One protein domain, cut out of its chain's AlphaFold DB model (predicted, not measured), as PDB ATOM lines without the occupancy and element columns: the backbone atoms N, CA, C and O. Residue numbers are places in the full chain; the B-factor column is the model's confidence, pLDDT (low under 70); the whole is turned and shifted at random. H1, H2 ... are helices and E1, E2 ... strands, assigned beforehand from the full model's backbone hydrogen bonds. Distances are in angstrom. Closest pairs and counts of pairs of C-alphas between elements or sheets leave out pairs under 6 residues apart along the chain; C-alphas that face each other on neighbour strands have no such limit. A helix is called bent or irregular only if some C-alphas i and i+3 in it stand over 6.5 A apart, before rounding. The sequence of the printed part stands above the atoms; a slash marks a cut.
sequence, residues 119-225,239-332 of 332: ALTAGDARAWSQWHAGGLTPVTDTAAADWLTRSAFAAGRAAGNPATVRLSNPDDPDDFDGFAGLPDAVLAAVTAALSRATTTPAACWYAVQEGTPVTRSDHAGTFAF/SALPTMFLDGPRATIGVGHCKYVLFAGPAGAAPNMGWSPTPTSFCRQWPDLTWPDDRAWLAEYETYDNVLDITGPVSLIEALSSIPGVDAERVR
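What this domain is: This is residues 119 to 225 and 239 to 332 of the 332 residues of an uncharacterized protein of Tomitella sp. HY188 (UniProt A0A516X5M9). One strongly twisted sheet of eight strands runs through the middle of the domain, with H6 and H7 over it, H4 packed on both of these helices, and H2 by the E3 edge on the opposite face from H6. Away from that sheet, the small hairpin of E5 and E6 lies beside the helix H1. The printed part has 201 residues, with seven named helices and ten named strands in the order H1 H2 E1 H3 H4 E2 H5 E3 E4 H6 E5 E6 E7 E8 E9 H7 E10. The large sheet is mixed, in the order E3 E4 E2 E8 E7 E9 E1 E10, and the class is mixed, helices and strands. The whole is compact, with a radius of gyration of the C-alphas of 16.5 A and spans of 48 by 40 by 29 A.

Where its parts are: H1, residues 119 to 133, begins at C-alpha 119 (407.967, 124.140, 192.833) and is 20.0 A long. H2 is residues 142 to 150, 12.8 A, and is irregular: C-alphas 144 and 147 are 7.3 A apart. E1 is residues 163 to 168, 16.7 A; H3 is residues 178 to 181; H4 is residues 184 to 197, 20.1 A. E2 is residues 204 to 209, 16.3 A; H5 is residues 243 to 247; E3 is residues 250 to 252. E4, residues 259 to 265, is 19.6 A and begins at C-alpha 259 (410.712, 153.453, 198.527). H6 is residues 267 to 272, 10.2 A, irregular but only just, with C-alphas 268 and 271 6.8 A apart. E5 is residues 274 to 278, E6 281 to 284, E7 288 to 290 and E8 298 to 301. E9 is residues 307 to 312, 16.3 A; H7 is residues 314 to 321, 10.5 A; E10, residues 327 to 331, ends at C-alpha 331 (391.993, 161.878, 213.997).

How they stand to each other: In the large sheet E3 and E10 are the edge strands. E3 and E4, a hairpin, are antiparallel, with N 251 and O 260 within hydrogen-bond range at 3.0 A. E4 and E2 are antiparallel, with N 206 and O 263 at 2.8 A. E2 and E8 are parallel, with N 207 and O 299 at 2.7 A. E8 and E7, a hairpin, are antiparallel, with N 300 and O 288 at 2.8 A. E7 and E9 are parallel, with N 311 and O 289 at 2.8 A. E1 is antiparallel to E9, with N 165 and O 310 at 2.8 A, and to E10, with N 166 and O 329 at 2.8 A. E9, H7 and E10 form a split strand-helix-strand unit, two strands running the same way with E1 between them, its crossover right-handed. There are three layers, helices on both faces of the sheet: H6 and H7 on one face, H2 on the other. H7 is over E1 at a height over the sheet of 8.2 A. H6 is only just over E2 and E8, with 3 C-alphas on each, at a height of 9.3 A. H2 is over none of the strands; its closest C-alphas to E3 are those of Thr 149 and Thr 252, 7.0 A. H4 touches H7, closest C-alphas Ala 197 and Leu 316, 6.3 A, at a shallow tilt of 6 degrees, opposite ways. H4 also touches H6, closest C-alphas Ser 195 and Ala 267, 5.7 A. H3 and H5 only graze the sheet. E5 and E6 are an antiparallel hairpin, with N 283 and O 275 at 2.8 A. The closest C-alphas of H1 and E5 are those of Ala 127 and Ser 276, 7.3 A. Every O i to N i+4 pair is within hydrogen-bond range in H4, H5 and H7; H1 has 10 of 11, H2 2 of 5 and H6 0 of 2, with 5 of 6 O i to N i+3 pairs in H2 and 2 of 3 in H6; H3 is too short for an O i to N i+4 pair.

The domain as a whole: The two C-alphas farthest apart are those of Phe 225 and Ser 315, 51.2 A. Residues 226 to 238 are not printed; C-alphas 225 and 239 are 14.1 A apart across the cut. Of the links printed whole, H2 to E1 is long. The mean pLDDT of the printed part is 73.0, and 87 residues are under 70, among them 119 to 131, 147 to 162, 211 to 225 and 239 to 249.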
ATOM      1  N   ALA A 119     409.261 123.502 192.615       43.41
ATOM      2  CA  ALA A 119     407.967 124.140 192.833       43.41
ATOM      3  C   ALA A 119     408.069 125.636 193.191       43.41
ATOM      4  O   ALA A 119     407.042 126.306 193.255       43.41
ATOM      5  N   LEU A 120     409.269 126.200 193.376       40.28
ATOM      6  CA  LEU A 120     409.428 127.616 193.738       40.28
ATOM      7  C   LEU A 120     409.201 128.570 192.555       40.28
ATOM      8  O   LEU A 120     408.608 129.626 192.743       40.28
ATOM      9  N   THR A 121     409.515 128.168 191.317       46.69
ATOM     10  CA  THR A 121     409.078 128.910 190.115       46.69
ATOM     11  C   THR A 121     407.561 128.831 189.905       46.69
ATOM     12  O   THR A 121     406.956 129.747 189.354       46.69
ATOM     13  N   ALA A 122     406.918 127.755 190.373       51.62
ATOM     14  CA  ALA A 122     405.458 127.696 190.475       51.62
ATOM     15  C   ALA A 122     404.931 128.551 191.649       51.62
ATOM     16  O   ALA A 122     403.789 129.007 191.609       51.62
ATOM     17  N   GLY A 123     405.769 128.807 192.659       54.47
ATOM     18  CA  GLY A 123     405.527 129.733 193.764       54.47
ATOM     19  C   GLY A 123     405.351 131.168 193.285       54.47
ATOM     20  O   GLY A 123     404.346 131.780 193.641       54.47
ATOM     21  N   ASP A 124     406.222 131.646 192.390       55.16
ATOM     22  CA  ASP A 124     406.055 132.948 191.725       55.16
ATOM     23  C   ASP A 124     404.702 133.027 191.020       55.16
ATOM     24  O   ASP A 124     403.924 133.942 191.275       55.16
ATOM     25  N   ALA A 125     404.369 132.037 190.184       61.78
ATOM     26  CA  ALA A 125     403.101 132.007 189.454       61.78
ATOM     27  C   ALA A 125     401.872 131.956 190.385       61.78
ATOM     28  O   ALA A 125     400.832 132.536 190.071       61.78
ATOM     29  N   ARG A 126     401.975 131.288 191.540       63.75
ATOM     30  CA  ARG A 126     400.884 131.184 192.518       63.75
ATOM     31  C   ARG A 126     400.723 132.459 193.343       63.75
ATOM     32  O   ARG A 126     399.590 132.921 193.478       63.75
ATOM     33  N   ALA A 127     401.812 133.041 193.842       57.12
ATOM     34  CA  ALA A 127     401.787 134.345 194.503       57.12
ATOM     35  C   ALA A 127     401.226 135.406 193.543       57.12
ATOM     36  O   ALA A 127     400.301 136.137 193.894       57.12
ATOM     37  N   TRP A 128     401.661 135.381 192.277       64.56
ATOM     38  CA  TRP A 128     401.070 136.171 191.195       64.56
ATOM     39  C   TRP A 128     399.580 135.923 191.029       64.56
ATOM     40  O   TRP A 128     398.819 136.878 190.926       64.56
ATOM     41  N   SER A 129     399.147 134.660 191.000       66.94
ATOM     42  CA  SER A 129     397.734 134.342 190.807       66.94
ATOM     43  C   SER A 129     396.857 134.948 191.897       66.94
ATOM     44  O   SER A 129     395.735 135.327 191.597       66.94
ATOM     45  N   GLN A 130     397.365 135.111 193.123       67.75
ATOM     46  CA  GLN A 130     396.618 135.729 194.219       67.75
ATOM     47  C   GLN A 130     396.498 137.245 194.042       67.75
ATOM     48  O   GLN A 130     395.393 137.775 194.133       67.75
ATOM     49  N   TRP A 131     397.589 137.934 193.695       68.06
ATOM     50  CA  TRP A 131     397.562 139.380 193.431       68.06
ATOM     51  C   TRP A 131     396.749 139.724 192.174       68.06
ATOM     52  O   TRP A 131     395.922 140.638 192.198       68.06
ATOM     53  N   HIS A 132     396.899 138.940 191.103       71.75
ATOM     54  CA  HIS A 132     396.111 139.095 189.881       71.75
ATOM     55  C   HIS A 132     394.641 138.723 190.072       71.75
ATOM     56  O   HIS A 132     393.777 139.453 189.588       71.75
ATOM     57  N   ALA A 133     394.330 137.635 190.786       75.44
ATOM     58  CA  ALA A 133     392.946 137.312 191.142       75.44
ATOM     59  C   ALA A 133     392.334 138.405 192.028       75.44
ATOM     60  O   ALA A 133     391.140 138.673 191.930       75.44
ATOM     61  N   GLY A 134     393.164 139.068 192.839       72.00
ATOM     62  CA  GLY A 134     392.801 140.244 193.618       72.00
ATOM     63  C   GLY A 134     392.597 141.519 192.793       72.00
ATOM     64  O   GLY A 134     392.073 142.487 193.337       72.00
ATOM     65  N   GLY A 135     392.956 141.524 191.503       83.56
ATOM     66  CA  GLY A 135     392.784 142.653 190.583       83.56
ATOM     67  C   GLY A 135     393.929 143.670 190.580       83.56
ATOM     68  O   GLY A 135     393.784 144.729 189.969       83.56
ATOM     69  N   LEU A 136     395.052 143.375 191.238       84.06
ATOM     70  CA  LEU A 136     396.215 144.261 191.291       84.06
ATOM     71  C   LEU A 136     397.200 143.914 190.174       84.06
ATOM     72  O   LEU A 136     397.568 142.757 189.978       84.06
ATOM     73  N   THR A 137     397.630 144.934 189.437       84.81
ATOM     74  CA  THR A 137     398.613 144.825 188.358       84.81
ATOM     75  C   THR A 137     399.793 145.738 188.662       84.81
ATOM     76  O   THR A 137     399.582 146.905 188.980       84.81
ATOM     77  N   PRO A 138     401.036 145.262 188.555       79.75
ATOM     78  CA  PRO A 138     402.202 146.108 188.761       79.75
ATOM     79  C   PRO A 138     402.260 147.215 187.725       79.75
ATOM     80  O   PRO A 138     401.959 146.995 186.549       79.75
ATOM     81  N   VAL A 139     402.706 148.389 188.142       80.50
ATOM     82  CA  VAL A 139     402.895 149.494 187.210       80.50
ATOM     83  C   VAL A 139     404.330 149.476 186.722       80.50
ATOM     84  O   VAL A 139     405.253 149.489 187.522       80.50
ATOM     85  N   THR A 140     404.524 149.457 185.405       78.06
ATOM     86  CA  THR A 140     405.856 149.489 184.777       78.06
ATOM     87  C   THR A 140     406.312 150.898 184.404       78.06
ATOM     88  O   THR A 140     407.502 151.118 184.205       78.06
ATOM     89  N   ASP A 141     405.380 151.849 184.307       77.69
ATOM     90  CA  ASP A 141     405.645 153.256 184.005       77.69
ATOM     91  C   ASP A 141     405.276 154.141 185.203       77.69
ATOM     92  O   ASP A 141     404.103 154.428 185.455       77.69
ATOM     93  N   THR A 142     406.283 154.589 185.953       67.62
ATOM     94  CA  THR A 142     406.091 155.493 187.096       67.62
ATOM     95  C   THR A 142     405.742 156.923 186.712       67.62
ATOM     96  O   THR A 142     405.356 157.668 187.607       67.62
ATOM     97  N   ALA A 143     405.817 157.328 185.438       71.69
ATOM     98  CA  ALA A 143     405.424 158.685 185.046       71.69
ATOM     99  C   ALA A 143     403.946 158.959 185.381       71.69
ATOM    100  O   ALA A 143     403.568 160.058 185.790       71.69
ATOM    101  N   ALA A 144     403.104 157.923 185.307       65.19
ATOM    102  CA  ALA A 144     401.706 157.976 185.733       65.19
ATOM    103  C   ALA A 144     401.533 158.225 187.247       65.19
ATOM    104  O   ALA A 144     400.469 158.658 187.684       65.19
ATOM    105  N   ALA A 145     402.586 158.005 188.030       66.00
ATOM    106  CA  ALA A 145     402.675 158.245 189.461       66.00
ATOM    107  C   ALA A 145     403.485 159.506 189.812       66.00
ATOM    108  O   ALA A 145     403.695 159.786 190.990       66.00
ATOM    109  N   ASP A 146     403.894 160.322 188.833       70.56
ATOM    110  CA  ASP A 146     404.606 161.581 189.093       70.56
ATOM    111  C   ASP A 146     403.819 162.505 190.032       70.56
ATOM    112  O   ASP A 146     404.395 163.292 190.787       70.56
ATOM    113  N   TRP A 147     402.486 162.417 190.009       68.12
ATOM    114  CA  TRP A 147     401.635 163.160 190.929       68.12
ATOM    115  C   TRP A 147     401.916 162.805 192.394       68.12
ATOM    116  O   TRP A 147     401.822 163.703 193.218       68.12
ATOM    117  N   LEU A 148     402.338 161.577 192.728       65.94
ATOM    118  CA  LEU A 148     402.689 161.184 194.099       65.94
ATOM    119  C   LEU A 148     403.870 161.998 194.615       65.94
ATOM    120  O   LEU A 148     403.807 162.546 195.714       65.94
ATOM    121  N   THR A 149     404.904 162.158 193.787       64.31
ATOM    122  CA  THR A 149     406.081 162.975 194.133       64.31
ATOM    123  C   THR A 149     405.746 164.461 194.273       64.31
ATOM    124  O   THR A 149     406.404 165.173 195.027       64.31
ATOM    125  N   ARG A 150     404.708 164.930 193.566       60.09
ATOM    126  CA  ARG A 150     404.213 166.315 193.619       60.09
ATOM    127  C   ARG A 150     403.126 166.536 194.667       60.09
ATOM    128  O   ARG A 150     402.801 167.684 194.962       60.09
ATOM    129  N   SER A 151     402.529 165.468 195.181       56.41
ATOM    130  CA  SER A 151     401.424 165.555 196.121       56.41
ATOM    131  C   SER A 151     401.934 166.036 197.473       56.41
ATOM    132  O   SER A 151     403.055 165.733 197.886       56.41
ATOM    133  N   ALA A 152     401.070 166.738 198.201       52.84
ATOM    134  CA  ALA A 152     401.280 167.116 199.596       52.84
ATOM    135  C   ALA A 152     401.688 165.947 200.512       52.84
ATOM    136  O   ALA A 152     402.226 166.162 201.594       52.84
ATOM    137  N   PHE A 153     401.470 164.712 200.064       53.53
ATOM    138  CA  PHE A 153     401.929 163.500 200.715       53.53
ATOM    139  C   PHE A 153     403.458 163.442 200.866       53.53
ATOM    140  O   PHE A 153     403.964 163.101 201.935       53.53
ATOM    141  N   ALA A 154     404.212 163.848 199.837       50.12
ATOM    142  CA  ALA A 154     405.676 163.895 199.881       50.12
ATOM    143  C   ALA A 154     406.211 164.932 200.889       50.12
ATOM    144  O   ALA A 154     407.329 164.798 201.378       50.12
ATOM    145  N   ALA A 155     405.402 165.938 201.239       51.28
ATOM    146  CA  ALA A 155     405.752 166.976 202.207       51.28
ATOM    147  C   ALA A 155     405.473 166.582 203.674       51.28
ATOM    148  O   ALA A 155     405.786 167.362 204.573       51.28
ATOM    149  N   GLY A 156     404.940 165.378 203.921       51.16
ATOM    150  CA  GLY A 156     404.535 164.916 205.248       51.16
ATOM    151  C   GLY A 156     403.111 165.366 205.563       51.16
ATOM    152  O   GLY A 156     402.819 166.552 205.509       51.16
ATOM    153  N   ARG A 157     402.237 164.380 205.820       51.56
ATOM    154  CA  ARG A 157     400.804 164.454 206.175       51.56
ATOM    155  C   ARG A 157     400.091 165.811 205.958       51.56
ATOM    156  O   ARG A 157     400.326 166.792 206.652       51.56
ATOM    157  N   ALA A 158     399.049 165.762 205.123       50.91
ATOM    158  CA  ALA A 158     397.854 166.610 205.233       50.91
ATOM    159  C   ALA A 158     397.906 168.075 204.749       50.91
ATOM    160  O   ALA A 158     397.054 168.868 205.149       50.91
ATOM    161  N   ALA A 159     398.773 168.462 203.809       47.00
ATOM    162  CA  ALA A 159     398.557 169.732 203.099       47.00
ATOM    163  C   ALA A 159     397.455 169.583 202.022       47.00
ATOM    164  O   ALA A 159     397.747 169.535 200.836       47.00
ATOM    165  N   GLY A 160     396.185 169.461 202.433       57.62
ATOM    166  CA  GLY A 160     395.034 169.499 201.511       57.62
ATOM    167  C   GLY A 160     393.807 168.698 201.949       57.62
ATOM    168  O   GLY A 160     392.677 169.098 201.669       57.62
ATOM    169  N   ASN A 161     393.996 167.615 202.711       64.06
ATOM    170  CA  ASN A 161     392.881 166.784 203.164       64.06
ATOM    171  C   ASN A 161     392.305 167.263 204.499       64.06
ATOM    172  O   ASN A 161     393.056 167.432 205.457       64.06
ATOM    173  N   PRO A 162     390.977 167.444 204.599       67.75
ATOM    174  CA  PRO A 162     390.362 168.068 205.764       67.75
ATOM    175  C   PRO A 162     390.178 167.138 206.973       67.75
ATOM    176  O   PRO A 162     389.835 167.643 208.042       67.75
ATOM    177  N   ALA A 163     390.316 165.811 206.826       84.38
ATOM    178  CA  ALA A 163     390.042 164.868 207.912       84.38
ATOM    179  C   ALA A 163     390.673 163.473 207.716       84.38
ATOM    180  O   ALA A 163     390.800 162.981 206.592       84.38
ATOM    181  N   THR A 164     390.960 162.812 208.839       87.94
ATOM    182  CA  THR A 164     391.336 161.395 208.920       87.94
ATOM    183  C   THR A 164     390.344 160.651 209.815       87.94
ATOM    184  O   THR A 164     389.877 161.186 210.825       87.94
ATOM    185  N   VAL A 165     390.009 159.414 209.450       90.88
ATOM    186  CA  VAL A 165     389.285 158.469 210.304       90.88
ATOM    187  C   VAL A 165     390.135 157.236 210.518       90.88
ATOM    188  O   VAL A 165     390.698 156.699 209.570       90.88
ATOM    189  N   ARG A 166     390.202 156.799 211.765       90.69
ATOM    190  CA  ARG A 166     390.762 155.522 212.162       90.69
ATOM    191  C   ARG A 166     389.625 154.540 212.344       90.69
ATOM    192  O   ARG A 166     388.708 154.823 213.113       90.69
ATOM    193  N   LEU A 167     389.678 153.426 211.629       89.50
ATOM    194  CA  LEU A 167     388.739 152.327 211.785       89.50
ATOM    195  C   LEU A 167     389.407 151.176 212.536       89.50
ATOM    196  O   LEU A 167     390.539 150.817 212.226       89.50
ATOM    197  N   SER A 168     388.708 150.571 213.487       87.38
ATOM    198  CA  SER A 168     389.189 149.395 214.221       87.38
ATOM    199  C   SER A 168     388.130 148.303 214.284       87.38
ATOM    200  O   SER A 168     386.929 148.581 214.205       87.38
ATOM    201  N   ASN A 169     388.586 147.056 214.424       83.00
ATOM    202  CA  ASN A 169     387.713 145.927 214.727       83.00
ATOM    203  C   ASN A 169     387.294 146.004 216.211       83.00
ATOM    204  O   ASN A 169     388.167 145.890 217.074       83.00
ATOM    205  N   PRO A 170     386.002 146.227 216.526       76.69
ATOM    206  CA  PRO A 170     385.551 146.385 217.909       76.69
ATOM    207  C   PRO A 170     385.608 145.077 218.710       76.69
ATOM    208  O   PRO A 170     385.709 145.115 219.937       76.69
ATOM    209  N   ASP A 171     385.526 143.931 218.030       76.88
ATOM    210  CA  ASP A 171     385.361 142.628 218.678       76.88
ATOM    211  C   ASP A 171     386.696 142.000 219.095       76.88
ATOM    212  O   ASP A 171     386.719 141.182 220.017       76.88
ATOM    213  N   ASP A 172     387.804 142.392 218.462       69.69
ATOM    214  CA  ASP A 172     389.132 141.902 218.830       69.69
ATOM    215  C   ASP A 172     390.247 142.902 218.449       69.69
ATOM    216  O   ASP A 172     390.839 142.818 217.369       69.69
ATOM    217  N   PRO A 173     390.541 143.887 219.319       63.09
ATOM    218  CA  PRO A 173     391.574 144.892 219.064       63.09
ATOM    219  C   PRO A 173     393.004 144.333 219.143       63.09
ATOM    220  O   PRO A 173     393.942 145.046 218.776       63.09
ATOM    221  N   ASP A 174     393.173 143.100 219.634       64.94
ATOM    222  CA  ASP A 174     394.458 142.412 219.779       64.94
ATOM    223  C   ASP A 174     394.636 141.276 218.744       64.94
ATOM    224  O   ASP A 174     395.676 140.604 218.757       64.94
ATOM    225  N   ASP A 175     393.658 141.055 217.852       67.12
ATOM    226  CA  ASP A 175     393.739 140.035 216.805       67.12
ATOM    227  C   ASP A 175     394.807 140.382 215.766       67.12
ATOM    228  O   ASP A 175     394.945 141.520 215.312       67.12
ATOM    229  N   PHE A 176     395.524 139.351 215.339       62.03
ATOM    230  CA  PHE A 176     396.496 139.409 214.259       62.03
ATOM    231  C   PHE A 176     395.839 139.577 212.886       62.03
ATOM    232  O   PHE A 176     396.485 140.103 211.975       62.03
ATOM    233  N   ASP A 177     394.581 139.151 212.739       63.72
ATOM    234  CA  ASP A 177     393.800 139.391 211.522       63.72
ATOM    235  C   ASP A 177     393.237 140.826 211.482       63.72
ATOM    236  O   ASP A 177     392.941 141.357 210.406       63.72
ATOM    237  N   GLY A 178     393.132 141.488 212.640       72.81
ATOM    238  CA  GLY A 178     392.873 142.918 212.751       72.81
ATOM    239  C   GLY A 178     391.649 143.418 211.990       72.81
ATOM    240  O   GLY A 178     390.574 142.816 212.007       72.81
ATOM    241  N   PHE A 179     391.822 144.533 211.269       76.38
ATOM    242  CA  PHE A 179     390.787 145.086 210.388       76.38
ATOM    243  C   PHE A 179     390.450 144.149 209.212       76.38
ATOM    244  O   PHE A 179     389.329 144.161 208.702       76.38
ATOM    245  N   ALA A 180     391.389 143.296 208.783       74.44
ATOM    246  CA  ALA A 180     391.144 142.323 207.719       74.44
ATOM    247  C   ALA A 180     390.234 141.164 208.150       74.44
ATOM    248  O   ALA A 180     389.616 140.548 207.280       74.44
ATOM    249  N   GLY A 181     390.121 140.915 209.458       77.88
ATOM    250  CA  GLY A 181     389.230 139.923 210.061       77.88
ATOM    251  C   GLY A 181     387.763 140.358 210.179       77.88
ATOM    252  O   GLY A 181     386.931 139.572 210.630       77.88
ATOM    253  N   LEU A 182     387.412 141.587 209.779       85.00
ATOM    254  CA  LEU A 182     386.024 142.056 209.813       85.00
ATOM    255  C   LEU A 182     385.103 141.218 208.903       85.00
ATOM    256  O   LEU A 182     385.540 140.722 207.862       85.00
ATOM    257  N   PRO A 183     383.796 141.118 209.223       88.44
ATOM    258  CA  PRO A 183     382.843 140.403 208.380       88.44
ATOM    259  C   PRO A 183     382.824 140.924 206.936       88.44
ATOM    260  O   PRO A 183     382.832 142.135 206.708       88.44
ATOM    261  N   ASP A 184     382.673 140.027 205.955       86.94
ATOM    262  CA  ASP A 184     382.663 140.375 204.521       86.94
ATOM    263  C   ASP A 184     381.676 141.501 204.171       86.94
ATOM    264  O   ASP A 184     381.954 142.344 203.319       86.94
ATOM    265  N   ALA A 185     380.525 141.555 204.848       89.88
ATOM    266  CA  ALA A 185     379.535 142.614 204.653       89.88
ATOM    267  C   ALA A 185     380.062 144.003 205.062       89.88
ATOM    268  O   ALA A 185     379.767 144.994 204.390       89.88
ATOM    269  N   VAL A 186     380.861 144.074 206.130       91.12
ATOM    270  CA  VAL A 186     381.504 145.309 206.601       91.12
ATOM    271  C   VAL A 186     382.605 145.716 205.626       91.12
ATOM    272  O   VAL A 186     382.609 146.852 205.148       91.12
ATOM    273  N   LEU A 187     383.467 144.773 205.230       88.81
ATOM    274  CA  LEU A 187     384.516 145.010 204.233       88.81
ATOM    275  C   LEU A 187     383.936 145.489 202.890       88.81
ATOM    276  O   LEU A 187     384.472 146.411 202.265       88.81
ATOM    277  N   ALA A 188     382.808 144.920 202.459       89.88
ATOM    278  CA  ALA A 188     382.086 145.350 201.266       89.88
ATOM    279  C   ALA A 188     381.497 146.763 201.417       89.88
ATOM    280  O   ALA A 188     381.572 147.559 200.478       89.88
ATOM    281  N   ALA A 189     380.942 147.108 202.585       93.12
ATOM    282  CA  ALA A 189     380.413 148.445 202.856       93.12
ATOM    283  C   ALA A 189     381.516 149.513 202.835       93.12
ATOM    284  O   ALA A 189     381.339 150.561 202.201       93.12
ATOM    285  N   VAL A 190     382.667 149.217 203.451       91.62
ATOM    286  CA  VAL A 190     383.872 150.057 203.403       91.62
ATOM    287  C   VAL A 190     384.298 150.225 201.949       91.62
ATOM    288  O   VAL A 190     384.299 151.341 201.442       91.62
ATOM    289  N   THR A 191     384.505 149.128 201.220       90.19
ATOM    290  CA  THR A 191     384.878 149.132 199.792       90.19
ATOM    291  C   THR A 191     383.908 149.918 198.902       90.19
ATOM    292  O   THR A 191     384.315 150.561 197.928       90.19
ATOM    293  N   ALA A 192     382.614 149.906 199.214       91.88
ATOM    294  CA  ALA A 192     381.617 150.669 198.476       91.88
ATOM    295  C   ALA A 192     381.676 152.172 198.802       91.88
ATOM    296  O   ALA A 192     381.545 152.996 197.894       91.88
ATOM    297  N   ALA A 193     381.862 152.543 200.076       92.56
ATOM    298  CA  ALA A 193     382.092 153.934 200.483       92.56
ATOM    299  C   ALA A 193     383.370 154.484 199.847       92.56
ATOM    300  O   ALA A 193     383.373 155.605 199.334       92.56
ATOM    301  N   LEU A 194     384.389 153.629 199.800       89.25
ATOM    302  CA  LEU A 194     385.615 153.819 199.068       89.25
ATOM    303  C   LEU A 194     385.298 154.093 197.573       89.25
ATOM    304  O   LEU A 194     385.299 155.222 197.098       89.25
ATOM    305  N   SER A 195     384.834 153.111 196.819       89.81
ATOM    306  CA  SER A 195     384.576 153.269 195.373       89.81
ATOM    307  C   SER A 195     383.747 154.512 194.970       89.81
ATOM    308  O   SER A 195     383.968 155.073 193.901       89.81
ATOM    309  N   ARG A 196     382.810 154.983 195.809       90.75
ATOM    310  CA  ARG A 196     382.003 156.192 195.538       90.75
ATOM    311  C   ARG A 196     382.743 157.518 195.682       90.75
ATOM    312  O   ARG A 196     382.326 158.500 195.073       90.75
ATOM    313  N   ALA A 197     383.758 157.596 196.533       87.50
ATOM    314  CA  ALA A 197     384.426 158.863 196.798       87.50
ATOM    315  C   ALA A 197     385.595 159.136 195.824       87.50
ATOM    316  O   ALA A 197     386.153 160.235 195.858       87.50
ATOM    317  N   THR A 198     385.996 158.157 195.001       85.81
ATOM    318  CA  THR A 198     387.061 158.298 193.991       85.81
ATOM    319  C   THR A 198     386.469 158.658 192.636       85.81
ATOM    320  O   THR A 198     385.354 158.266 192.293       85.81
ATOM    321  N   THR A 199     387.225 159.411 191.844       86.00
ATOM    322  CA  THR A 199     386.929 159.675 190.430       86.00
ATOM    323  C   THR A 199     387.414 158.543 189.517       86.00
ATOM    324  O   THR A 199     386.973 158.456 188.372       86.00
ATOM    325  N   THR A 200     388.272 157.649 190.019       87.06
ATOM    326  CA  THR A 200     388.916 156.569 189.259       87.06
ATOM    327  C   THR A 200     388.746 155.197 189.931       87.06
ATOM    328  O   THR A 200     389.729 154.488 190.142       87.06
ATOM    329  N   PRO A 201     387.512 154.735 190.221       88.75
ATOM    330  CA  PRO A 201     387.284 153.487 190.964       88.75
ATOM    331  C   PRO A 201     387.808 152.222 190.276       88.75
ATOM    332  O   PRO A 201     387.949 151.193 190.929       88.75
ATOM    333  N   ALA A 202     388.089 152.274 188.973       88.31
ATOM    334  CA  ALA A 202     388.677 151.171 188.217       88.31
ATOM    335  C   ALA A 202     390.218 151.229 188.125       88.31
ATOM    336  O   ALA A 202     390.823 150.289 187.620       88.31
ATOM    337  N   ALA A 203     390.838 152.329 188.562       85.56
ATOM    338  CA  ALA A 203     392.257 152.621 188.369       85.56
ATOM    339  C   ALA A 203     392.823 153.394 189.576       85.56
ATOM    340  O   ALA A 203     393.182 154.568 189.483       85.56
ATOM    341  N   CYS A 204     392.839 152.731 190.729       86.25
ATOM    342  CA  CYS A 204     393.468 153.188 191.965       86.25
ATOM    343  C   CYS A 204     394.940 152.771 192.016       86.25
ATOM    344  O   CYS A 204     395.331 151.792 191.377       86.25
ATOM    345  N   TRP A 205     395.729 153.500 192.806       85.88
ATOM    346  CA  TRP A 205     397.151 153.248 193.011       85.88
ATOM    347  C   TRP A 205     397.392 152.606 194.374       85.88
ATOM    348  O   TRP A 205     396.856 153.051 195.386       85.88
ATOM    349  N   TYR A 206     398.241 151.587 194.405       85.00
ATOM    350  CA  TYR A 206     398.620 150.875 195.620       85.00
ATOM    351  C   TYR A 206     400.138 150.906 195.745       85.00
ATOM    352  O   TYR A 206     400.854 150.434 194.863       85.00
ATOM    353  N   ALA A 207     400.625 151.496 196.824       81.56
ATOM    354  CA  ALA A 207     402.025 151.644 197.156       81.56
ATOM    355  C   ALA A 207     402.373 150.694 198.299       81.56
ATOM    356  O   ALA A 207     401.933 150.853 199.438       81.56
ATOM    357  N   VAL A 208     403.200 149.703 197.989       81.38
ATOM    358  CA  VAL A 208     403.711 148.764 198.984       81.38
ATOM    359  C   VAL A 208     405.110 149.202 199.377       81.38
ATOM    360  O   VAL A 208     406.007 149.218 198.531       81.38
ATOM    361  N   GLN A 209     405.298 149.576 200.643       80.06
ATOM    362  CA  GLN A 209     406.588 150.047 201.140       80.06
ATOM    363  C   GLN A 209     407.647 148.944 201.008       80.06
ATOM    364  O   GLN A 209     407.447 147.818 201.473       80.06
ATOM    365  N   GLU A 210     408.773 149.269 200.376       77.38
ATOM    366  CA  GLU A 210     409.988 148.458 200.286       77.38
ATOM    367  C   GLU A 210     410.611 148.318 201.682       77.38
ATOM    368  O   GLU A 210     410.784 149.303 202.398       77.38
ATOM    369  N   GLY A 211     410.956 147.098 202.085       69.31
ATOM    370  CA  GLY A 211     411.450 146.817 203.432       69.31
ATOM    371  C   GLY A 211     410.402 146.270 204.418       69.31
ATOM    372  O   GLY A 211     410.786 145.869 205.520       69.31
ATOM    373  N   THR A 212     409.119 146.207 204.050       69.00
ATOM    374  CA  THR A 212     408.059 145.569 204.860       69.00
ATOM    375  C   THR A 212     408.098 144.044 204.729       69.00
ATOM    376  O   THR A 212     408.751 143.534 203.818       69.00
ATOM    377  N   PRO A 213     407.402 143.272 205.586       60.25
ATOM    378  CA  PRO A 213     407.283 141.821 205.409       60.25
ATOM    379  C   PRO A 213     406.749 141.394 204.027       60.25
ATOM    380  O   PRO A 213     407.066 140.301 203.573       60.25
ATOM    381  N   VAL A 214     405.997 142.264 203.332       59.97
ATOM    382  CA  VAL A 214     405.541 142.046 201.945       59.97
ATOM    383  C   VAL A 214     406.665 142.241 200.921       59.97
ATOM    384  O   VAL A 214     406.594 141.663 199.848       59.97
ATOM    385  N   THR A 215     407.684 143.062 201.189       55.44
ATOM    386  CA  THR A 215     408.700 143.461 200.187       55.44
ATOM    387  C   THR A 215     410.139 143.069 200.538       55.44
ATOM    388  O   THR A 215     411.015 143.117 199.672       55.44
ATOM    389  N   ARG A 216     410.412 142.632 201.774       56.00
ATOM    390  CA  ARG A 216     411.686 142.005 202.163       56.00
ATOM    391  C   ARG A 216     411.718 140.564 201.699       56.00
ATOM    392  O   ARG A 216     410.927 139.733 202.129       56.00
ATOM    393  N   SER A 217     412.666 140.270 200.826       47.19
ATOM    394  CA  SER A 217     412.880 138.911 200.324       47.19
ATOM    395  C   SER A 217     414.326 138.588 199.982       47.19
ATOM    396  O   SER A 217     414.670 137.419 199.844       47.19
ATOM    397  N   ASP A 218     415.199 139.594 199.945       43.66
ATOM    398  CA  ASP A 218     416.625 139.394 200.201       43.66
ATOM    399  C   ASP A 218     416.855 138.879 201.632       43.66
ATOM    400  O   ASP A 218     417.845 138.206 201.922       43.66
ATOM    401  N   HIS A 219     415.901 139.152 202.520       40.19
ATOM    402  CA  HIS A 219     415.659 138.443 203.761       40.19
ATOM    403  C   HIS A 219     414.242 137.886 203.680       40.19
ATOM    404  O   HIS A 219     413.304 138.534 204.141       40.19
ATOM    405  N   ALA A 220     414.059 136.702 203.079       38.88
ATOM    406  CA  ALA A 220     412.916 135.861 203.437       38.88
ATOM    407  C   ALA A 220     412.739 135.994 204.953       38.88
ATOM    408  O   ALA A 220     413.736 135.817 205.659       38.88
ATOM    409  N   GLY A 221     411.558 136.401 205.441       37.44
ATOM    410  CA  GLY A 221     411.296 136.465 206.881       37.44
ATOM    411  C   GLY A 221     411.910 135.221 207.512       37.44
ATOM    412  O   GLY A 221     411.611 134.126 207.061       37.44
ATOM    413  N   THR A 222     412.915 135.423 208.362       36.66
ATOM    414  CA  THR A 222     414.076 134.545 208.574       36.66
ATOM    415  C   THR A 222     413.738 133.058 208.752       36.66
ATOM    416  O   THR A 222     413.786 132.533 209.858       36.66
ATOM    417  N   PHE A 223     413.454 132.333 207.672       36.16
ATOM    418  CA  PHE A 223     413.466 130.879 207.666       36.16
ATOM    419  C   PHE A 223     414.897 130.472 207.346       36.16
ATOM    420  O   PHE A 223     415.285 130.272 206.196       36.16
ATOM    421  N   ALA A 224     415.721 130.410 208.388       35.56
ATOM    422  CA  ALA A 224     417.011 129.757 208.290       35.56
ATOM    423  C   ALA A 224     416.763 128.250 208.125       35.56
ATOM    424  O   ALA A 224     416.398 127.558 209.074       35.56
ATOM    425  N   PHE A 225     416.950 127.729 206.913       38.38
ATOM    426  CA  PHE A 225     417.119 126.293 206.727       38.38
ATOM    427  C   PHE A 225     418.487 125.914 207.300       38.38
ATOM    428  O   PHE A 225     419.526 126.325 206.784       38.38
ATOM    429  N   SER A 239     414.023 134.398 196.347       49.97
ATOM    430  CA  SER A 239     413.039 135.369 196.807       49.97
ATOM    431  C   SER A 239     411.633 134.837 196.512       49.97
ATOM    432  O   SER A 239     411.350 134.429 195.390       49.97
ATOM    433  N   ALA A 240     410.769 134.820 197.528       50.50
ATOM    434  CA  ALA A 240     409.350 134.521 197.340       50.50
ATOM    435  C   ALA A 240     408.596 135.698 196.699       50.50
ATOM    436  O   ALA A 240     407.394 135.600 196.451       50.50
ATOM    437  N   LEU A 241     409.284 136.824 196.480       54.78
ATOM    438  CA  LEU A 241     408.714 137.954 195.784       54.78
ATOM    439  C   LEU A 241     408.991 137.820 194.301       54.78
ATOM    440  O   LEU A 241     410.151 137.684 193.903       54.78
ATOM    441  N   PRO A 242     407.943 137.954 193.478       62.22
ATOM    442  CA  PRO A 242     408.115 138.056 192.049       62.22
ATOM    443  C   PRO A 242     409.207 139.067 191.693       62.22
ATOM    444  O   PRO A 242     409.254 140.157 192.264       62.22
ATOM    445  N   THR A 243     410.054 138.747 190.713       64.81
ATOM    446  CA  THR A 243     411.160 139.618 190.253       64.81
ATOM    447  C   THR A 243     410.719 141.046 189.954       64.81
ATOM    448  O   THR A 243     411.446 141.992 190.201       64.81
ATOM    449  N   MET A 244     409.480 141.240 189.525       62.69
ATOM    450  CA  MET A 244     408.855 142.550 189.345       62.69
ATOM    451  C   MET A 244     408.699 143.400 190.629       62.69
ATOM    452  O   MET A 244     408.543 144.604 190.507       62.69
ATOM    453  N   PHE A 245     408.739 142.853 191.848       65.25
ATOM    454  CA  PHE A 245     408.888 143.656 193.074       65.25
ATOM    455  C   PHE A 245     410.342 144.113 193.245       65.25
ATOM    456  O   PHE A 245     410.598 145.236 193.676       65.25
ATOM    457  N   LEU A 246     411.293 143.250 192.868       67.50
ATOM    458  CA  LEU A 246     412.732 143.516 192.924       67.50
ATOM    459  C   LEU A 246     413.212 144.447 191.803       67.50
ATOM    460  O   LEU A 246     414.158 145.202 191.999       67.50
ATOM    461  N   ASP A 247     412.531 144.464 190.664       69.75
ATOM    462  CA  ASP A 247     412.910 145.221 189.467       69.75
ATOM    463  C   ASP A 247     411.859 146.267 189.077       69.75
ATOM    464  O   ASP A 247     412.123 147.134 188.246       69.75
ATOM    465  N   GLY A 248     410.672 146.221 189.689       67.88
ATOM    466  CA  GLY A 248     409.579 147.149 189.413       67.88
ATOM    467  C   GLY A 248     409.966 148.584 189.732       67.88
ATOM    468  O   GLY A 248     410.863 148.828 190.535       67.88
ATOM    469  N   PRO A 249     409.340 149.573 189.100       69.25
ATOM    470  CA  PRO A 249     409.724 150.953 189.306       69.25
ATOM    471  C   PRO A 249     409.313 151.419 190.715       69.25
ATOM    472  O   PRO A 249     408.265 151.035 191.240       69.25
ATOM    473  N   ARG A 250     410.181 152.219 191.352       76.50
ATOM    474  CA  ARG A 250     409.978 152.709 192.722       76.50
ATOM    475  C   ARG A 250     409.525 154.154 192.714       76.50
ATOM    476  O   ARG A 250     410.150 154.987 192.060       76.50
ATOM    477  N   ALA A 251     408.529 154.460 193.534       73.50
ATOM    478  CA  ALA A 251     408.271 155.826 193.965       73.50
ATOM    479  C   ALA A 251     408.894 156.059 195.343       73.50
ATOM    480  O   ALA A 251     408.889 155.172 196.194       73.50
ATOM    481  N   THR A 252     409.423 157.256 195.575       74.25
ATOM    482  CA  THR A 252     409.732 157.719 196.930       74.25
ATOM    483  C   THR A 252     408.566 158.564 197.404       74.25
ATOM    484  O   THR A 252     408.225 159.558 196.763       74.25
ATOM    485  N   ILE A 253     407.946 158.142 198.500       67.81
ATOM    486  CA  ILE A 253     406.740 158.758 199.042       67.81
ATOM    487  C   ILE A 253     407.030 159.172 200.498       67.81
ATOM    488  O   ILE A 253     407.664 158.426 201.242       67.81
ATOM    489  N   GLY A 254     406.608 160.380 200.888       62.94
ATOM    490  CA  GLY A 254     406.772 160.921 202.244       62.94
ATOM    491  C   GLY A 254     408.161 161.486 202.592       62.94
ATOM    492  O   GLY A 254     409.114 161.442 201.808       62.94
ATOM    493  N   VAL A 255     408.272 162.032 203.809       51.09
ATOM    494  CA  VAL A 255     409.515 162.581 204.377       51.09
ATOM    495  C   VAL A 255     410.273 161.443 205.062       51.09
ATOM    496  O   VAL A 255     409.927 161.056 206.173       51.09
ATOM    497  N   GLY A 256     411.286 160.874 204.405       57.97
ATOM    498  CA  GLY A 256     412.054 159.767 205.000       57.97
ATOM    499  C   GLY A 256     412.684 158.756 204.043       57.97
ATOM    500  O   GLY A 256     413.301 157.807 204.508       57.97
ATOM    501  N   HIS A 257     412.586 158.955 202.723       62.84
ATOM    502  CA  HIS A 257     413.192 158.075 201.707       62.84
ATOM    503  C   HIS A 257     412.624 156.649 201.643       62.84
ATOM    504  O   HIS A 257     413.266 155.768 201.066       62.84
ATOM    505  N   CYS A 258     411.422 156.415 202.173       70.06
ATOM    506  CA  CYS A 258     410.724 155.157 201.953       70.06
ATOM    507  C   CYS A 258     410.485 154.981 200.447       70.06
ATOM    508  O   CYS A 258     409.976 155.875 199.762       70.06
ATOM    509  N   LYS A 259     410.939 153.850 199.915       78.88
ATOM    510  CA  LYS A 259     410.712 153.453 198.527       78.88
ATOM    511  C   LYS A 259     409.489 152.555 198.494       78.88
ATOM    512  O   LYS A 259     409.294 151.770 199.411       78.88
ATOM    513  N   TYR A 260     408.683 152.664 197.452       79.19
ATOM    514  CA  TYR A 260     407.449 151.902 197.309       79.19
ATOM    515  C   TYR A 260     407.406 151.263 195.936       79.19
ATOM    516  O   TYR A 260     407.744 151.913 194.943       79.19
ATOM    517  N   VAL A 261     406.951 150.015 195.882       81.31
ATOM    518  CA  VAL A 261     406.563 149.356 194.633       81.31
ATOM    519  C   VAL A 261     405.111 149.719 194.346       81.31
ATOM    520  O   VAL A 261     404.266 149.642 195.240       81.31
ATOM    521  N   LEU A 262     404.829 150.138 193.112       82.69
ATOM    522  CA  LEU A 262     403.499 150.591 192.712       82.69
ATOM    523  C   LEU A 262     402.712 149.519 191.960       82.69
ATOM    524  O   LEU A 262     403.203 148.892 191.019       82.69
ATOM    525  N   PHE A 263     401.442 149.406 192.324       83.81
ATOM    526  CA  PHE A 263     400.427 148.620 191.640       83.81
ATOM    527  C   PHE A 263     399.253 149.519 191.264       83.81
ATOM    528  O   PHE A 263     399.009 150.551 191.889       83.81
ATOM    529  N   ALA A 264     398.507 149.093 190.257       86.12
ATOM    530  CA  ALA A 264     397.244 149.669 189.853       86.12
ATOM    531  C   ALA A 264     396.151 148.597 189.857       86.12
ATOM    532  O   ALA A 264     396.397 147.437 189.522       86.12
ATOM    533  N   GLY A 265     394.934 148.983 190.218       88.06
ATOM    534  CA  GLY A 265     393.783 148.082 190.236       88.06
ATOM    535  C   GLY A 265     392.488 148.806 190.600       88.06
ATOM    536  O   GLY A 265     392.518 149.998 190.906       88.06
ATOM    537  N   PRO A 266     391.333 148.131 190.562       89.31
ATOM    538  CA  PRO A 266     390.074 148.727 190.993       89.31
ATOM    539  C   PRO A 266     390.067 148.927 192.511       89.31
ATOM    540  O   PRO A 266     390.623 148.102 193.220       89.31
ATOM    541  N   ALA A 267     389.348 149.926 193.028       85.81
ATOM    542  CA  ALA A 267     389.245 150.211 194.468       85.81
ATOM    543  C   ALA A 267     388.891 148.967 195.308       85.81
ATOM    544  O   ALA A 267     389.411 148.778 196.407       85.81
ATOM    545  N   GLY A 268     388.053 148.081 194.758       85.56
ATOM    546  CA  GLY A 268     387.677 146.807 195.377       85.56
ATOM    547  C   GLY A 268     388.788 145.769 195.512       85.56
ATOM    548  O   GLY A 268     388.552 144.726 196.113       85.56
ATOM    549  N   ALA A 269     389.982 146.048 194.996       86.00
ATOM    550  CA  ALA A 269     391.178 145.247 195.203       86.00
ATOM    551  C   ALA A 269     391.893 145.564 196.528       86.00
ATOM    552  O   ALA A 269     392.717 144.766 196.962       86.00
ATOM    553  N   ALA A 270     391.569 146.679 197.200       83.50
ATOM    554  CA  ALA A 270     392.192 147.060 198.476       83.50
ATOM    555  C   ALA A 270     392.134 145.969 199.570       83.50
ATOM    556  O   ALA A 270     393.171 145.711 200.180       83.50
ATOM    557  N   PRO A 271     391.005 145.253 199.775       80.12
ATOM    558  CA  PRO A 271     390.942 144.153 200.736       80.12
ATOM    559  C   PRO A 271     391.814 142.954 200.357       80.12
ATOM    560  O   PRO A 271     391.984 142.058 201.168       80.12
ATOM    561  N   ASN A 272     392.293 142.864 199.115       78.06
ATOM    562  CA  ASN A 272     393.081 141.726 198.639       78.06
ATOM    563  C   ASN A 272     394.586 141.964 198.777       78.06
ATOM    564  O   ASN A 272     395.372 141.136 198.325       78.06
ATOM    565  N   MET A 273     394.988 143.074 199.395       78.56
ATOM    566  CA  MET A 273     396.364 143.259 199.823       78.56
ATOM    567  C   MET A 273     396.682 142.354 201.013       78.56
ATOM    568  O   MET A 273     395.812 141.917 201.769       78.56
ATOM    569  N   GLY A 274     397.955 142.013 201.138       75.31
ATOM    570  CA  GLY A 274     398.426 141.090 202.149       75.31
ATOM    571  C   GLY A 274     399.776 140.515 201.774       75.31
ATOM    572  O   GLY A 274     400.410 140.932 200.803       75.31
ATOM    573  N   TRP A 275     400.202 139.532 202.547       68.75
ATOM    574  CA  TRP A 275     401.437 138.803 202.311       68.75
ATOM    575  C   TRP A 275     401.177 137.307 202.357       68.75
ATOM    576  O   TRP A 275     400.227 136.852 202.990       68.75
ATOM    577  N   SER A 276     402.032 136.532 201.698       67.44
ATOM    578  CA  SER A 276     401.989 135.072 201.745       67.44
ATOM    579  C   SER A 276     403.146 134.570 202.611       67.44
ATOM    580  O   SER A 276     404.252 134.419 202.090       67.44
ATOM    581  N   PRO A 277     402.945 134.302 203.920       59.75
ATOM    582  CA  PRO A 277     404.012 133.771 204.773       59.75
ATOM    583  C   PRO A 277     404.567 132.434 204.273       59.75
ATOM    584  O   PRO A 277     405.715 132.085 204.535       59.75
ATOM    585  N   THR A 278     403.732 131.669 203.568       61.06
ATOM    586  CA  THR A 278     404.087 130.405 202.921       61.06
ATOM    587  C   THR A 278     403.441 130.345 201.534       61.06
ATOM    588  O   THR A 278     402.445 131.031 201.301       61.06
ATOM    589  N   PRO A 279     403.890 129.457 200.626       60.53
ATOM    590  CA  PRO A 279     403.227 129.253 199.333       60.53
ATOM    591  C   PRO A 279     401.745 128.839 199.426       60.53
ATOM    592  O   PRO A 279     401.037 128.842 198.419       60.53
ATOM    593  N   THR A 280     401.280 128.421 200.606       63.03
ATOM    594  CA  THR A 280     399.919 127.930 200.863       63.03
ATOM    595  C   THR A 280     399.079 128.845 201.747       63.03
ATOM    596  O   THR A 280     397.880 128.600 201.853       63.03
ATOM    597  N   SER A 281     399.662 129.872 202.367       61.72
ATOM    598  CA  SER A 281     398.955 130.806 203.248       61.72
ATOM    599  C   SER A 281     398.993 132.221 202.683       61.72
ATOM    600  O   SER A 281     399.952 132.609 202.025       61.72
ATOM    601  N   PHE A 282     397.937 132.987 202.944       71.56
ATOM    602  CA  PHE A 282     397.854 134.405 202.617       71.56
ATOM    603  C   PHE A 282     397.249 135.127 203.818       71.56
ATOM    604  O   PHE A 282     396.112 134.852 204.196       71.56
ATOM    605  N   CYS A 283     398.027 136.009 204.428       73.38
ATOM    606  CA  CYS A 283     397.591 136.889 205.496       73.38
ATOM    607  C   CYS A 283     397.095 138.177 204.848       73.38
ATOM    608  O   CYS A 283     397.890 139.011 204.403       73.38
ATOM    609  N   ARG A 284     395.770 138.299 204.760       76.88
ATOM    610  CA  ARG A 284     395.109 139.503 204.266       76.88
ATOM    611  C   ARG A 284     395.408 140.657 205.214       76.88
ATOM    612  O   ARG A 284     395.299 140.496 206.422       76.88
ATOM    613  N   GLN A 285     395.752 141.814 204.665       77.06
ATOM    614  CA  GLN A 285     395.942 143.033 205.438       77.06
ATOM    615  C   GLN A 285     395.388 144.229 204.675       77.06
ATOM    616  O   GLN A 285     395.475 144.298 203.449       77.06
ATOM    617  N   TRP A 286     394.806 145.167 205.414       82.69
ATOM    618  CA  TRP A 286     394.292 146.396 204.831       82.69
ATOM    619  C   TRP A 286     395.369 147.478 204.840       82.69
ATOM    620  O   TRP A 286     395.987 147.692 205.878       82.69
ATOM    621  N   PRO A 287     395.613 148.140 203.700       81.56
ATOM    622  CA  PRO A 287     396.523 149.274 203.638       81.56
ATOM    623  C   PRO A 287     395.852 150.517 204.227       81.56
ATOM    624  O   PRO A 287     394.654 150.714 204.013       81.56
ATOM    625  N   ASP A 288     396.629 151.392 204.856       85.06
ATOM    626  CA  ASP A 288     396.199 152.765 205.109       85.06
ATOM    627  C   ASP A 288     395.890 153.455 203.776       85.06
ATOM    628  O   ASP A 288     396.511 153.200 202.741       85.06
ATOM    629  N   LEU A 289     394.881 154.322 203.756       85.19
ATOM    630  CA  LEU A 289     394.376 154.896 202.510       85.19
ATOM    631  C   LEU A 289     394.431 156.421 202.556       85.19
ATOM    632  O   LEU A 289     393.931 157.051 203.489       85.19
ATOM    633  N   THR A 290     394.975 157.040 201.508       79.19
ATOM    634  CA  THR A 290     395.068 158.499 201.388       79.19
ATOM    635  C   THR A 290     394.634 159.014 200.016       79.19
ATOM    636  O   THR A 290     394.969 158.471 198.965       79.19
ATOM    637  N   TRP A 291     393.857 160.098 200.031       80.19
ATOM    638  CA  TRP A 291     393.281 160.705 198.845       80.19
ATOM    639  C   TRP A 291     394.118 161.910 198.460       80.19
ATOM    640  O   TRP A 291     394.203 162.846 199.244       80.19
ATOM    641  N   PRO A 292     394.689 161.978 197.262       68.75
ATOM    642  CA  PRO A 292     395.070 163.268 196.703       68.75
ATOM    643  C   PRO A 292     393.848 164.137 196.379       68.75
ATOM    644  O   PRO A 292     392.714 163.656 196.282       68.75
ATOM    645  N   ASP A 293     394.108 165.421 196.132       66.00
ATOM    646  CA  ASP A 293     393.097 166.426 195.778       66.00
ATOM    647  C   ASP A 293     392.286 166.059 194.521       66.00
ATOM    648  O   ASP A 293     391.109 166.411 194.408       66.00
ATOM    649  N   ASP A 294     392.880 165.312 193.585       68.56
ATOM    650  CA  ASP A 294     392.219 164.827 192.364       68.56
ATOM    651  C   ASP A 294     391.352 163.569 192.584       68.56
ATOM    652  O   ASP A 294     390.629 163.135 191.680       68.56
ATOM    653  N   ARG A 295     391.364 163.027 193.811       64.12
ATOM    654  CA  ARG A 295     390.652 161.820 194.252       64.12
ATOM    655  C   ARG A 295     391.089 160.532 193.540       64.12
ATOM    656  O   ARG A 295     390.305 159.577 193.514       64.12
ATOM    657  N   ALA A 296     392.315 160.465 193.026       67.62
ATOM    658  CA  ALA A 296     392.948 159.230 192.558       67.62
ATOM    659  C   ALA A 296     393.697 158.552 193.722       67.62
ATOM    660  O   ALA A 296     394.832 158.884 194.022       67.62
ATOM    661  N   TRP A 297     393.055 157.665 194.478       72.50
ATOM    662  CA  TRP A 297     393.584 157.299 195.802       72.50
ATOM    663  C   TRP A 297     394.859 156.485 195.764       72.50
ATOM    664  O   TRP A 297     395.067 155.672 194.861       72.50
ATOM    665  N   LEU A 298     395.652 156.703 196.807       70.06
ATOM    666  CA  LEU A 298     396.821 155.933 197.163       70.06
ATOM    667  C   LEU A 298     396.469 155.037 198.347       70.06
ATOM    668  O   LEU A 298     396.088 155.526 199.408       70.06
ATOM    669  N   ALA A 299     396.633 153.737 198.176       73.25
ATOM    670  CA  ALA A 299     396.703 152.806 199.286       73.25
ATOM    671  C   ALA A 299     398.167 152.634 199.683       73.25
ATOM    672  O   ALA A 299     398.955 152.138 198.883       73.25
ATOM    673  N   GLU A 300     398.539 153.062 200.879       74.12
ATOM    674  CA  GLU A 300     399.862 152.849 201.441       74.12
ATOM    675  C   GLU A 300     399.821 151.663 202.399       74.12
ATOM    676  O   GLU A 300     399.086 151.643 203.381       74.12
ATOM    677  N   TYR A 301     400.636 150.657 202.127       68.00
ATOM    678  CA  TYR A 301     400.813 149.562 203.064       68.00
ATOM    679  C   TYR A 301     401.887 149.928 204.101       68.00
ATOM    680  O   TYR A 301     403.067 149.627 203.905       68.00
ATOM    681  N   GLU A 302     401.468 150.591 205.183       65.94
ATOM    682  CA  GLU A 302     402.205 150.678 206.449       65.94
ATOM    683  C   GLU A 302     401.491 149.769 207.468       65.94
ATOM    684  O   GLU A 302     400.275 149.827 207.638       65.94
ATOM    685  N   THR A 303     402.213 148.826 208.077       58.72
ATOM    686  CA  THR A 303     401.601 147.764 208.891       58.72
ATOM    687  C   THR A 303     401.295 148.245 210.306       58.72
ATOM    688  O   THR A 303     402.176 148.212 211.173       58.72
ATOM    689  N   TYR A 304     400.040 148.609 210.561       62.44
ATOM    690  CA  TYR A 304     399.467 148.587 211.905       62.44
ATOM    691  C   TYR A 304     398.400 147.497 211.967       62.44
ATOM    692  O   TYR A 304     397.400 147.545 211.264       62.44
ATOM    693  N   ASP A 305     398.645 146.474 212.788       66.88
ATOM    694  CA  ASP A 305     397.911 145.209 212.684       66.88
ATOM    695  C   ASP A 305     396.427 145.309 213.058       66.88
ATOM    696  O   ASP A 305     395.670 144.437 212.669       66.88
ATOM    697  N   ASN A 306     395.977 146.349 213.763       76.31
ATOM    698  CA  ASN A 306     394.625 146.398 214.335       76.31
ATOM    699  C   ASN A 306     393.792 147.638 213.970       76.31
ATOM    700  O   ASN A 306     392.636 147.744 214.388       76.31
ATOM    701  N   VAL A 307     394.350 148.574 213.200       84.06
ATOM    702  CA  VAL A 307     393.671 149.817 212.816       84.06
ATOM    703  C   VAL A 307     393.888 150.123 211.340       84.06
ATOM    704  O   VAL A 307     394.907 149.751 210.772       84.06
ATOM    705  N   LEU A 308     392.920 150.808 210.739       87.50
ATOM    706  CA  LEU A 308     392.969 151.304 209.371       87.50
ATOM    707  C   LEU A 308     392.797 152.826 209.383       87.50
ATOM    708  O   LEU A 308     391.704 153.321 209.679       87.50
ATOM    709  N   ASP A 309     393.849 153.565 209.035       87.94
ATOM    710  CA  ASP A 309     393.793 155.016 208.895       87.94
ATOM    711  C   ASP A 309     393.391 155.398 207.458       87.94
ATOM    712  O   ASP A 309     394.022 155.035 206.464       87.94
ATOM    713  N   ILE A 310     392.312 156.173 207.339       88.69
ATOM    714  CA  ILE A 310     391.782 156.669 206.069       88.69
ATOM    715  C   ILE A 310     391.758 158.195 206.092       88.69
ATOM    716  O   ILE A 310     391.025 158.808 206.870       88.69
ATOM    717  N   THR A 311     392.522 158.821 205.199       86.31
ATOM    718  CA  THR A 311     392.637 160.282 205.080       86.31
ATOM    719  C   THR A 311     392.008 160.782 203.786       86.31
ATOM    720  O   THR A 311     392.423 160.393 202.695       86.31
ATOM    721  N   GLY A 312     391.044 161.703 203.879       86.62
ATOM    722  CA  GLY A 312     390.364 162.222 202.694       86.62
ATOM    723  C   GLY A 312     389.289 163.280 202.965       86.62
ATOM    724  O   GLY A 312     389.278 163.926 204.016       86.62
ATOM    725  N   PRO A 313     388.370 163.503 202.005       85.81
ATOM    726  CA  PRO A 313     387.303 164.493 202.128       85.81
ATOM    727  C   PRO A 313     386.359 164.206 203.304       85.81
ATOM    728  O   PRO A 313     386.015 163.054 203.555       85.81
ATOM    729  N   VAL A 314     385.832 165.250 203.957       88.12
ATOM    730  CA  VAL A 314     384.911 165.115 205.110       88.12
ATOM    731  C   VAL A 314     383.727 164.187 204.809       88.12
ATOM    732  O   VAL A 314     383.374 163.356 205.639       88.12
ATOM    733  N   SER A 315     383.160 164.271 203.603       89.81
ATOM    734  CA  SER A 315     382.026 163.438 203.187       89.81
ATOM    735  C   SER A 315     382.344 161.940 203.155       89.81
ATOM    736  O   SER A 315     381.466 161.121 203.406       89.81
ATOM    737  N   LEU A 316     383.588 161.567 202.837       90.62
ATOM    738  CA  LEU A 316     384.035 160.177 202.930       90.62
ATOM    739  C   LEU A 316     384.112 159.757 204.394       90.62
ATOM    740  O   LEU A 316     383.602 158.699 204.746       90.62
ATOM    741  N   ILE A 317     384.750 160.578 205.227       92.00
ATOM    742  CA  ILE A 317     384.926 160.290 206.650       92.00
ATOM    743  C   ILE A 317     383.566 160.072 207.322       92.00
ATOM    744  O   ILE A 317     383.380 159.097 208.038       92.00
ATOM    745  N   GLU A 318     382.579 160.914 207.019       93.62
ATOM    746  CA  GLU A 318     381.196 160.746 207.482       93.62
ATOM    747  C   GLU A 318     380.542 159.456 206.982       93.62
ATOM    748  O   GLU A 318     379.871 158.767 207.756       93.62
ATOM    749  N   ALA A 319     380.749 159.103 205.710       94.69
ATOM    750  CA  ALA A 319     380.236 157.858 205.154       94.69
ATOM    751  C   ALA A 319     380.848 156.628 205.843       94.69
ATOM    752  O   ALA A 319     380.119 155.681 206.124       94.69
ATOM    753  N   LEU A 320     382.149 156.654 206.146       94.19
ATOM    754  CA  LEU A 320     382.852 155.573 206.842       94.19
ATOM    755  C   LEU A 320     382.417 155.458 208.305       94.19
ATOM    756  O   LEU A 320     382.099 154.364 208.755       94.19
ATOM    757  N   SER A 321     382.302 156.582 209.023       95.00
ATOM    758  CA  SER A 321     381.820 156.606 210.413       95.00
ATOM    759  C   SER A 321     380.370 156.140 210.579       95.00
ATOM    760  O   SER A 321     379.928 155.909 211.700       95.00
ATOM    761  N   SER A 322     379.614 156.034 209.485       96.06
ATOM    762  CA  SER A 322     378.222 155.573 209.497       96.06
ATOM    763  C   SER A 322     378.079 154.067 209.237       96.06
ATOM    764  O   SER A 322     376.954 153.566 209.214       96.06
ATOM    765  N   ILE A 323     379.178 153.343 208.990       96.25
ATOM    766  CA  ILE A 323     379.155 151.903 208.709       96.25
ATOM    767  C   ILE A 323     378.975 151.132 210.028       96.25
ATOM    768  O   ILE A 323     379.797 151.274 210.929       96.25
ATOM    769  N   PRO A 324     377.933 150.292 210.170       94.06
ATOM    770  CA  PRO A 324     377.796 149.427 211.339       94.06
ATOM    771  C   PRO A 324     378.905 148.367 211.387       94.06
ATOM    772  O   PRO A 324     379.231 147.777 210.358       94.06
ATOM    773  N   GLY A 325     379.422 148.076 212.583       89.19
ATOM    774  CA  GLY A 325     380.435 147.033 212.790       89.19
ATOM    775  C   GLY A 325     381.886 147.499 212.638       89.19
ATOM    776  O   GLY A 325     382.775 146.659 212.578       89.19
ATOM    777  N   VAL A 326     382.128 148.812 212.582       88.31
ATOM    778  CA  VAL A 326     383.462 149.407 212.741       88.31
ATOM    779  C   VAL A 326     383.425 150.467 213.830       88.31
ATOM    780  O   VAL A 326     382.476 151.252 213.902       88.31
ATOM    781  N   ASP A 327     384.474 150.519 214.643       88.75
ATOM    782  CA  ASP A 327     384.712 151.657 215.524       88.75
ATOM    783  C   ASP A 327     385.465 152.725 214.737       88.75
ATOM    784  O   ASP A 327     386.515 152.451 214.165       88.75
ATOM    785  N   ALA A 328     384.901 153.932 214.668       90.81
ATOM    786  CA  ALA A 328     385.438 155.030 213.876       90.81
ATOM    787  C   ALA A 328     385.834 156.215 214.765       90.81
ATOM    788  O   ALA A 328     384.979 156.892 215.341       90.81
ATOM    789  N   GLU A 329     387.128 156.522 214.818       90.75
ATOM    790  CA  GLU A 329     387.675 157.681 215.522       90.75
ATOM    791  C   GLU A 329     388.135 158.742 214.518       90.75
ATOM    792  O   GLU A 329     388.899 158.460 213.599       90.75
ATOM    793  N   ARG A 330     387.701 159.997 214.685       89.06
ATOM    794  CA  ARG A 330     388.247 161.105 213.890       89.06
ATOM    795  C   ARG A 330     389.591 161.542 214.462       89.06
ATOM    796  O   ARG A 330     389.642 162.044 215.584       89.06
ATOM    797  N   VAL A 331     390.639 161.434 213.655       82.75
ATOM    798  CA  VAL A 331     391.993 161.878 213.997       82.75
ATOM    799  C   VAL A 331     392.186 163.295 213.445       82.75
ATOM    800  O   VAL A 331     391.836 163.565 212.293       82.75
ATOM    801  N   ARG A 332     392.646 164.218 214.297       65.69
ATOM    802  CA  ARG A 332     392.905 165.625 213.942       65.69
ATOM    803  C   ARG A 332     394.315 165.834 213.419       65.69
ATOM    804  O   ARG A 332     395.229 165.181 213.964       65.69
TER     805      ARG A 332